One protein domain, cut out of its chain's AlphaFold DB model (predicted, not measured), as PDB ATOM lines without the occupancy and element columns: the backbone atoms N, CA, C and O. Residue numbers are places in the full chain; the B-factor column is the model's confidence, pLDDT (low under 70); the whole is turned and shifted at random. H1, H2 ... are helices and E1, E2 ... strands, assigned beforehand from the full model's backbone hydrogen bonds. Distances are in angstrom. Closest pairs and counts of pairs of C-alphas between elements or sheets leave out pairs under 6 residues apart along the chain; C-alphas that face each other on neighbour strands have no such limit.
ATOM      1  N   THR A  90     -14.247 -42.352  33.249       95.06
ATOM      2  CA  THR A  90     -15.123 -41.513  32.419       95.06
ATOM      3  C   THR A  90     -15.112 -41.973  30.960       95.06
ATOM      4  O   THR A  90     -16.176 -42.194  30.383       95.06
ATOM      5  N   ASN A  91     -13.938 -42.244  30.386       95.50
ATOM      6  CA  ASN A  91     -13.789 -42.750  29.019       95.50
ATOM      7  C   ASN A  91     -14.440 -44.129  28.820       95.50
ATOM      8  O   ASN A  91     -15.120 -44.354  27.816       95.50
ATOM      9  N   VAL A  92     -14.321 -45.041  29.792       97.00
ATOM     10  CA  VAL A  92     -15.046 -46.324  29.755       97.00
ATOM     11  C   VAL A  92     -16.557 -46.093  29.862       97.00
ATOM     12  O   VAL A  92     -17.318 -46.697  29.110       97.00
ATOM     13  N   SER A  93     -17.010 -45.186  30.734       97.44
ATOM     14  CA  SER A  93     -18.434 -44.845  30.851       97.44
ATOM     15  C   SER A  93     -19.013 -44.282  29.548       97.44
ATOM     16  O   SER A  93     -20.093 -44.705  29.139       97.44
ATOM     17  N   ASN A  94     -18.291 -43.383  28.876       97.00
ATOM     18  CA  ASN A  94     -18.691 -42.806  27.590       97.00
ATOM     19  C   ASN A  94     -18.742 -43.879  26.492       97.00
ATOM     20  O   ASN A  94     -19.722 -43.968  25.758       97.00
ATOM     21  N   THR A  95     -17.741 -44.766  26.448       97.31
ATOM     22  CA  THR A  95     -17.709 -45.913  25.524       97.31
ATOM     23  C   THR A  95     -18.934 -46.822  25.696       97.31
ATOM     24  O   THR A  95     -19.493 -47.314  24.716       97.31
ATOM     25  N   LEU A  96     -19.386 -47.031  26.937       97.69
ATOM     26  CA  LEU A  96     -20.584 -47.819  27.247       97.69
ATOM     27  C   LEU A  96     -21.898 -47.113  26.860       97.69
ATOM     28  O   LEU A  96     -22.853 -47.805  26.508       97.69
ATOM     29  N   GLU A  97     -21.959 -45.777  26.892       97.38
ATOM     30  CA  GLU A  97     -23.091 -45.009  26.339       97.38
ATOM     31  C   GLU A  97     -23.115 -45.130  24.801       97.38
ATOM     32  O   GLU A  97     -24.130 -45.548  24.249       97.38
ATOM     33  N   SER A  98     -21.993 -44.913  24.101       97.06
ATOM     34  CA  SER A  98     -21.919 -45.086  22.635       97.06
ATOM     35  C   SER A  98     -22.217 -46.522  22.180       97.06
ATOM     36  O   SER A  98     -22.865 -46.742  21.156       97.06
ATOM     37  N   LEU A  99     -21.809 -47.532  22.958       95.62
ATOM     38  CA  LEU A  99     -22.188 -48.925  22.704       95.62
ATOM     39  C   LEU A  99     -23.706 -49.130  22.842       95.62
ATOM     40  O   LEU A  99     -24.292 -49.897  22.076       95.62
ATOM     41  N   CYS A 100     -24.354 -48.446  23.787       97.38
ATOM     42  CA  CYS A 100     -25.805 -48.478  23.949       97.38
ATOM     43  C   CYS A 100     -26.530 -47.813  22.775       97.38
ATOM     44  O   CYS A 100     -27.541 -48.345  22.326       97.38
ATOM     45  N   GLU A 101     -26.014 -46.707  22.239       96.38
ATOM     46  CA  GLU A 101     -26.551 -46.082  21.022       96.38
ATOM     47  C   GLU A 101     -26.473 -47.038  19.821       96.38
ATOM     48  O   GLU A 101     -27.450 -47.204  19.093       96.38
ATOM     49  N   ALA A 102     -25.345 -47.737  19.655       97.38
ATOM     50  CA  ALA A 102     -25.130 -48.663  18.543       97.38
ATOM     51  C   ALA A 102     -25.885 -50.003  18.667       97.38
ATOM     52  O   ALA A 102     -26.219 -50.616  17.653       97.38
ATOM     53  N   THR A 103     -26.125 -50.501  19.888       97.44
ATOM     54  CA  THR A 103     -26.609 -51.883  20.120       97.44
ATOM     55  C   THR A 103     -27.890 -51.993  20.947       97.44
ATOM     56  O   THR A 103     -28.413 -53.095  21.114       97.44
ATOM     57  N   SER A 104     -28.399 -50.882  21.491       96.06
ATOM     58  CA  SER A 104     -29.493 -50.844  22.480       96.06
ATOM     59  C   SER A 104     -29.239 -51.670  23.758       96.06
ATOM     60  O   SER A 104     -30.178 -52.020  24.473       96.06
ATOM     61  N   GLN A 105     -27.978 -51.993  24.074       96.31
ATOM     62  CA  GLN A 105     -27.617 -52.734  25.285       96.31
ATOM     63  C   GLN A 105     -27.322 -51.793  26.456       96.31
ATOM     64  O   GLN A 105     -26.347 -51.043  26.447       96.31
ATOM     65  N   HIS A 106     -28.133 -51.885  27.510       97.06
ATOM     66  CA  HIS A 106     -27.912 -51.139  28.745       97.06
ATOM     67  C   HIS A 106     -26.906 -51.833  29.668       97.06
ATOM     68  O   HIS A 106     -27.008 -53.026  29.956       97.06
ATOM     69  N   SER A 107     -25.967 -51.051  30.193       96.31
ATOM     70  CA  SER A 107     -24.929 -51.486  31.131       96.31
ATOM     71  C   SER A 107     -24.777 -50.488  32.281       96.31
ATOM     72  O   SER A 107     -25.222 -49.345  32.182       96.31
ATOM     73  N   PHE A 108     -24.146 -50.899  33.379       96.25
ATOM     74  CA  PHE A 108     -23.611 -49.988  34.394       96.25
ATOM     75  C   PHE A 108     -22.315 -50.566  34.965       96.25
ATOM     76  O   PHE A 108     -22.131 -51.784  34.979       96.25
ATOM     77  N   MET A 109     -21.433 -49.701  35.458       96.06
ATOM     78  CA  MET A 109     -20.207 -50.090  36.157       96.06
ATOM     79  C   MET A 109     -20.094 -49.341  37.479       96.06
ATOM     80  O   MET A 109     -20.387 -48.149  37.551       96.06
ATOM     81  N   LEU A 110     -19.659 -50.044  38.523       95.88
ATOM     82  CA  LEU A 110     -19.440 -49.485  39.852       95.88
ATOM     83  C   LEU A 110     -17.985 -49.711  40.261       95.88
ATOM     84  O   LEU A 110     -17.550 -50.859  40.361       95.88
ATOM     85  N   VAL A 111     -17.265 -48.631  40.552       95.44
ATOM     86  CA  VAL A 111     -15.880 -48.677  41.033       95.44
ATOM     87  C   VAL A 111     -15.795 -47.987  42.389       95.44
ATOM     88  O   VAL A 111     -16.261 -46.863  42.570       95.44
ATOM     89  N   VAL A 112     -15.226 -48.692  43.368       93.56
ATOM     90  CA  VAL A 112     -15.085 -48.218  44.749       93.56
ATOM     91  C   VAL A 112     -13.615 -48.227  45.147       93.56
ATOM     92  O   VAL A 112     -12.955 -49.254  45.005       93.56
ATOM     93  N   ASP A 113     -13.124 -47.131  45.722       90.62
ATOM     94  CA  ASP A 113     -11.920 -47.199  46.551       90.62
ATOM     95  C   ASP A 113     -12.334 -47.575  47.989       90.62
ATOM     96  O   ASP A 113     -13.088 -46.830  48.628       90.62
ATOM     97  N   PRO A 114     -11.909 -48.737  48.523       87.56
ATOM     98  CA  PRO A 114     -12.140 -49.083  49.918       87.56
ATOM     99  C   PRO A 114     -11.273 -48.275  50.897       87.56
ATOM    100  O   PRO A 114     -11.609 -48.258  52.083       87.56
ATOM    101  N   LYS A 115     -10.178 -47.638  50.465       84.88
ATOM    102  CA  LYS A 115      -9.287 -46.842  51.327       84.88
ATOM    103  C   LYS A 115      -9.836 -45.436  51.567       84.88
ATOM    104  O   LYS A 115      -9.806 -44.977  52.703       84.88
ATOM    105  N   ASP A 116     -10.386 -44.799  50.536       81.12
ATOM    106  CA  ASP A 116     -10.995 -43.474  50.640       81.12
ATOM    107  C   ASP A 116     -12.362 -43.526  51.360       81.12
ATOM    108  O   ASP A 116     -13.314 -44.183  50.918       81.12
ATOM    109  N   GLU A 117     -12.453 -42.839  52.502       73.62
ATOM    110  CA  GLU A 117     -13.689 -42.671  53.283       73.62
ATOM    111  C   GLU A 117     -14.524 -41.466  52.824       73.62
ATOM    112  O   GLU A 117     -15.720 -41.418  53.107       73.62
ATOM    113  N   SER A 118     -13.902 -40.508  52.132       72.75
ATOM    114  CA  SER A 118     -14.497 -39.235  51.718       72.75
ATOM    115  C   SER A 118     -15.168 -39.307  50.348       72.75
ATOM    116  O   SER A 118     -16.210 -38.688  50.148       72.75
ATOM    117  N   ASN A 119     -14.593 -40.074  49.418       68.44
ATOM    118  CA  ASN A 119     -15.049 -40.099  48.034       68.44
ATOM    119  C   ASN A 119     -16.237 -41.049  47.841       68.44
ATOM    120  O   ASN A 119     -16.191 -42.228  48.230       68.44
ATOM    121  N   ASP A 120     -17.286 -40.546  47.196       73.44
ATOM    122  CA  ASP A 120     -18.363 -41.383  46.681       73.44
ATOM    123  C   ASP A 120     -17.830 -42.288  45.559       73.44
ATOM    124  O   ASP A 120     -16.798 -42.043  44.937       73.44
ATOM    125  N   ALA A 121     -18.497 -43.417  45.340       89.62
ATOM    126  CA  ALA A 121     -18.059 -44.365  44.324       89.62
ATOM    127  C   ALA A 121     -18.357 -43.863  42.910       89.62
ATOM    128  O   ALA A 121     -19.441 -43.334  42.654       89.62
ATOM    129  N   PHE A 122     -17.454 -44.151  41.975       94.56
ATOM    130  CA  PHE A 122     -17.707 -43.898  40.565       94.56
ATOM    131  C   PHE A 122     -18.782 -44.864  40.047       94.56
ATOM    132  O   PHE A 122     -18.637 -46.088  40.137       94.56
ATOM    133  N   LEU A 123     -19.862 -44.309  39.492       95.69
ATOM    134  CA  LEU A 123     -20.972 -45.046  38.890       95.69
ATOM    135  C   LEU A 123     -21.137 -44.607  37.431       95.69
ATOM    136  O   LEU A 123     -21.755 -43.578  37.157       95.69
ATOM    137  N   GLY A 124     -20.604 -45.413  36.517       95.88
ATOM    138  CA  GLY A 124     -20.645 -45.183  35.074       95.88
ATOM    139  C   GLY A 124     -21.476 -46.217  34.314       95.88
ATOM    140  O   GLY A 124     -22.268 -46.965  34.894       95.88
ATOM    141  N   GLY A 125     -21.255 -46.279  33.004       96.06
ATOM    142  CA  GLY A 125     -22.087 -47.018  32.055       96.06
ATOM    143  C   GLY A 125     -23.346 -46.233  31.704       96.06
ATOM    144  O   GLY A 125     -23.392 -45.031  31.930       96.06
ATOM    145  N   THR A 126     -24.369 -46.892  31.169       97.44
ATOM    146  CA  THR A 126     -25.521 -46.222  30.540       97.44
ATOM    147  C   THR A 126     -26.455 -45.490  31.499       97.44
ATOM    148  O   THR A 126     -26.682 -45.954  32.619       97.44
ATOM    149  N   GLY A 127     -27.100 -44.414  31.036       95.88
ATOM    150  CA  GLY A 127     -28.103 -43.667  31.811       95.88
ATOM    151  C   GLY A 127     -29.157 -44.543  32.502       95.88
ATOM    152  O   GLY A 127     -29.321 -44.462  33.721       95.88
ATOM    153  N   LEU A 128     -29.809 -45.443  31.755       97.12
ATOM    154  CA  LEU A 128     -30.809 -46.366  32.310       97.12
ATOM    155  C   LEU A 128     -30.194 -47.348  33.324       97.12
ATOM    156  O   LEU A 128     -30.793 -47.619  34.365       97.12
ATOM    157  N   GLY A 129     -28.993 -47.867  33.051       96.56
ATOM    158  CA  GLY A 129     -28.288 -48.779  33.955       96.56
ATOM    159  C   GLY A 129     -27.919 -48.126  35.290       96.56
ATOM    160  O   GLY A 129     -28.106 -48.736  36.347       96.56
ATOM    161  N   ARG A 130     -27.460 -46.865  35.263       96.50
ATOM    162  CA  ARG A 130     -27.164 -46.075  36.471       96.50
ATOM    163  C   ARG A 130     -28.423 -45.862  37.317       96.50
ATOM    164  O   ARG A 130     -28.373 -46.074  38.530       96.50
ATOM    165  N   GLU A 131     -29.552 -45.505  36.701       96.88
ATOM    166  CA  GLU A 131     -30.827 -45.331  37.416       96.88
ATOM    167  C   GLU A 131     -31.392 -46.646  37.959       96.88
ATOM    168  O   GLU A 131     -31.830 -46.703  39.109       96.88
ATOM    169  N   TYR A 132     -31.301 -47.738  37.197       96.75
ATOM    170  CA  TYR A 132     -31.674 -49.066  37.680       96.75
ATOM    171  C   TYR A 132     -30.881 -49.452  38.940       96.75
ATOM    172  O   TYR A 132     -31.470 -49.865  39.941       96.75
ATOM    173  N   TRP A 133     -29.558 -49.244  38.947       95.25
ATOM    174  CA  TRP A 133     -28.730 -49.478  40.135       95.25
ATOM    175  C   TRP A 133     -29.104 -48.575  41.321       95.25
ATOM    176  O   TRP A 133     -29.091 -49.034  42.466       95.25
ATOM    177  N   ARG A 134     -29.460 -47.306  41.081       93.06
ATOM    178  CA  ARG A 134     -29.927 -46.375  42.129       93.06
ATOM    179  C   ARG A 134     -31.273 -46.800  42.724       93.06
ATOM    180  O   ARG A 134     -31.441 -46.716  43.938       93.06
ATOM    181  N   GLY A 135     -32.195 -47.297  41.897       91.06
ATOM    182  CA  GLY A 135     -33.524 -47.767  42.305       91.06
ATOM    183  C   GLY A 135     -33.554 -49.148  42.976       91.06
ATOM    184  O   GLY A 135     -34.547 -49.497  43.622       91.06
ATOM    185  N   LEU A 136     -32.492 -49.950  42.861       92.19
ATOM    186  CA  LEU A 136     -32.424 -51.262  43.508       92.19
ATOM    187  C   LEU A 136     -32.408 -51.154  45.039       92.19
ATOM    188  O   LEU A 136     -31.685 -50.364  45.647       92.19
ATOM    189  N   ARG A 137     -33.141 -52.055  45.705       90.44
ATOM    190  CA  ARG A 137     -33.039 -52.225  47.159       90.44
ATOM    191  C   ARG A 137     -31.640 -52.736  47.516       90.44
ATOM    192  O   ARG A 137     -31.275 -53.830  47.101       90.44
ATOM    193  N   ASN A 138     -30.925 -51.985  48.356       89.00
ATOM    194  CA  ASN A 138     -29.491 -52.147  48.644       89.00
ATOM    195  C   ASN A 138     -28.564 -51.781  47.464       89.00
ATOM    196  O   ASN A 138     -27.391 -52.145  47.494       89.00
ATOM    197  N   GLY A 139     -29.069 -51.078  46.448       90.38
ATOM    198  CA  GLY A 139     -28.281 -50.384  45.431       90.38
ATOM    199  C   GLY A 139     -27.922 -48.958  45.863       90.38
ATOM    200  O   GLY A 139     -27.953 -48.630  47.058       90.38
ATOM    201  N   GLY A 140     -27.559 -48.110  44.897       90.88
ATOM    202  CA  GLY A 140     -27.169 -46.715  45.132       90.88
ATOM    203  C   GLY A 140     -26.113 -46.554  46.239       90.88
ATOM    204  O   GLY A 140     -25.250 -47.414  46.424       90.88
ATOM    205  N   ALA A 141     -26.208 -45.477  47.025       90.56
ATOM    206  CA  ALA A 141     -25.269 -45.180  48.114       90.56
ATOM    207  C   ALA A 141     -25.207 -46.273  49.208       90.56
ATOM    208  O   ALA A 141     -24.161 -46.482  49.822       90.56
ATOM    209  N   SER A 142     -26.300 -47.013  49.448       90.62
ATOM    210  CA  SER A 142     -26.278 -48.145  50.387       90.62
ATOM    211  C   SER A 142     -25.475 -49.320  49.826       90.62
ATOM    212  O   SER A 142     -24.679 -49.907  50.557       90.62
ATOM    213  N   GLY A 143     -25.643 -49.631  48.540       92.31
ATOM    214  CA  GLY A 143     -24.872 -50.659  47.843       92.31
ATOM    215  C   GLY A 143     -23.386 -50.328  47.789       92.31
ATOM    216  O   GLY A 143     -22.564 -51.187  48.096       92.31
ATOM    217  N   VAL A 144     -23.048 -49.063  47.518       93.38
ATOM    218  CA  VAL A 144     -21.675 -48.535  47.584       93.38
ATOM    219  C   VAL A 144     -21.032 -48.808  48.944       93.38
ATOM    220  O   VAL A 144     -19.954 -49.395  49.005       93.38
ATOM    221  N   ARG A 145     -21.699 -48.429  50.044       91.38
ATOM    222  CA  ARG A 145     -21.181 -48.632  51.408       91.38
ATOM    223  C   ARG A 145     -20.998 -50.115  51.735       91.38
ATOM    224  O   ARG A 145     -19.937 -50.498  52.219       91.38
ATOM    225  N   ASN A 146     -21.988 -50.945  51.403       90.94
ATOM    226  CA  ASN A 146     -21.921 -52.396  51.594       90.94
ATOM    227  C   ASN A 146     -20.757 -53.024  50.806       90.94
ATOM    228  O   ASN A 146     -20.064 -53.900  51.320       90.94
ATOM    229  N   PHE A 147     -20.523 -52.575  49.567       93.00
ATOM    230  CA  PHE A 147     -19.447 -53.091  48.722       93.00
ATOM    231  C   PHE A 147     -18.064 -52.619  49.197       93.00
ATOM    232  O   PHE A 147     -17.161 -53.447  49.308       93.00
ATOM    233  N   LYS A 148     -17.910 -51.348  49.607       92.31
ATOM    234  CA  LYS A 148     -16.693 -50.867  50.295       92.31
ATOM    235  C   LYS A 148     -16.394 -51.695  51.554       92.31
ATOM    236  O   LYS A 148     -15.254 -52.117  51.742       92.31
ATOM    237  N   GLU A 149     -17.391 -51.971  52.401       90.62
ATOM    238  CA  GLU A 149     -17.214 -52.788  53.616       90.62
ATOM    239  C   GLU A 149     -16.822 -54.242  53.294       90.62
ATOM    240  O   GLU A 149     -15.934 -54.795  53.946       90.62
ATOM    241  N   TYR A 150     -17.414 -54.840  52.255       92.12
ATOM    242  CA  TYR A 150     -17.022 -56.161  51.759       92.12
ATOM    243  C   TYR A 150     -15.561 -56.188  51.284       92.12
ATOM    244  O   TYR A 150     -14.782 -57.007  51.764       92.12
ATOM    245  N   CYS A 151     -15.145 -55.254  50.423       91.38
ATOM    246  CA  CYS A 151     -13.759 -55.177  49.955       91.38
ATOM    247  C   CYS A 151     -12.772 -55.016  51.126       91.38
ATOM    248  O   CYS A 151     -11.778 -55.737  51.201       91.38
ATOM    249  N   ARG A 152     -13.089 -54.151  52.104       90.19
ATOM    250  CA  ARG A 152     -12.295 -53.978  53.334       90.19
ATOM    251  C   ARG A 152     -12.175 -55.261  54.162       90.19
ATOM    252  O   ARG A 152     -11.133 -55.466  54.783       90.19
ATOM    253  N   SER A 153     -13.215 -56.097  54.227       87.81
ATOM    254  CA  SER A 153     -13.174 -57.344  55.005       87.81
ATOM    255  C   SER A 153     -12.327 -58.420  54.320       87.81
ATOM    256  O   SER A 153     -11.536 -59.083  54.990       87.81
ATOM    257  N   VAL A 154     -12.395 -58.519  52.988       86.31
ATOM    258  CA  VAL A 154     -11.556 -59.435  52.201       86.31
ATOM    259  C   VAL A 154     -10.079 -59.035  52.280       86.31
ATOM    260  O   VAL A 154      -9.245 -59.883  52.592       86.31
ATOM    261  N   SER A 155      -9.741 -57.751  52.102       79.94
ATOM    262  CA  SER A 155      -8.348 -57.277  52.179       79.94
ATOM    263  C   SER A 155      -7.685 -57.505  53.543       79.94
ATOM    264  O   SER A 155      -6.469 -57.647  53.604       79.94
ATOM    265  N   LYS A 156      -8.456 -57.559  54.638       75.44
ATOM    266  CA  LYS A 156      -7.930 -57.844  55.988       75.44
ATOM    267  C   LYS A 156      -7.653 -59.326  56.241       75.44
ATOM    268  O   LYS A 156      -6.851 -59.640  57.113       75.44
TER     269      LYS A 156
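AT A GLANCE: This is residues 90 to 156 of the 285 residues of an uncharacterized protein of Pyrrhoderma noxium (UniProt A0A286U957). What is the shape? A two-stranded hairpin, E1 and E2, sits in the middle of an elongated model, with H1 toward one end, H3 toward the other, and H2 making a corner with H3. What builds it? The printed part has 67 residues, mostly helix, in the order H1, E1, E2, H2, H3, the sheet antiparallel; it is only just loose, close to compact, radius of gyration of the C-alphas 13.2 A, spans 42 by 25 by 20 A.

IN THESE COORDINATES: Where are the strands? E1 is residues 108 to 111, 10.3 A; E2 is 122 to 125, 10.1 A. And the helices? H1, 90 to 103, 19.8 A, begins at (-15.123, -41.513, 32.419); H2 is 127 to 135, 12.5 A; H3, 140 to 156, 24.7 A, ends at (-7.930, -57.844, 55.988).

HOW THE PARTS SIT: How do strands pair? N 109 and O 124, 2.9 A, are within hydrogen-bond range, as is every O i to N i+4 pair in H1, H2 and H3. What is near the hairpin? The closest C-alphas of H1 and E2 are Ser 93 and Gly 125, 4.4 A; of H2 and E1, Gly 129 and Phe 108, 4.9 A. And H3? H2 and H3 only just touch, only at the corner, with 3 pairs of C-alphas within 8 A, the closest Arg 134 and Gly 140, 4.1 A, about perpendicular at 79 degrees.

THE WHOLE: How large? The farthest C-alphas, Ala 102 and Lys 156, are 42.2 A apart. Any breaks? The printed part has no cut and no long link; residue 119 alone is under 70.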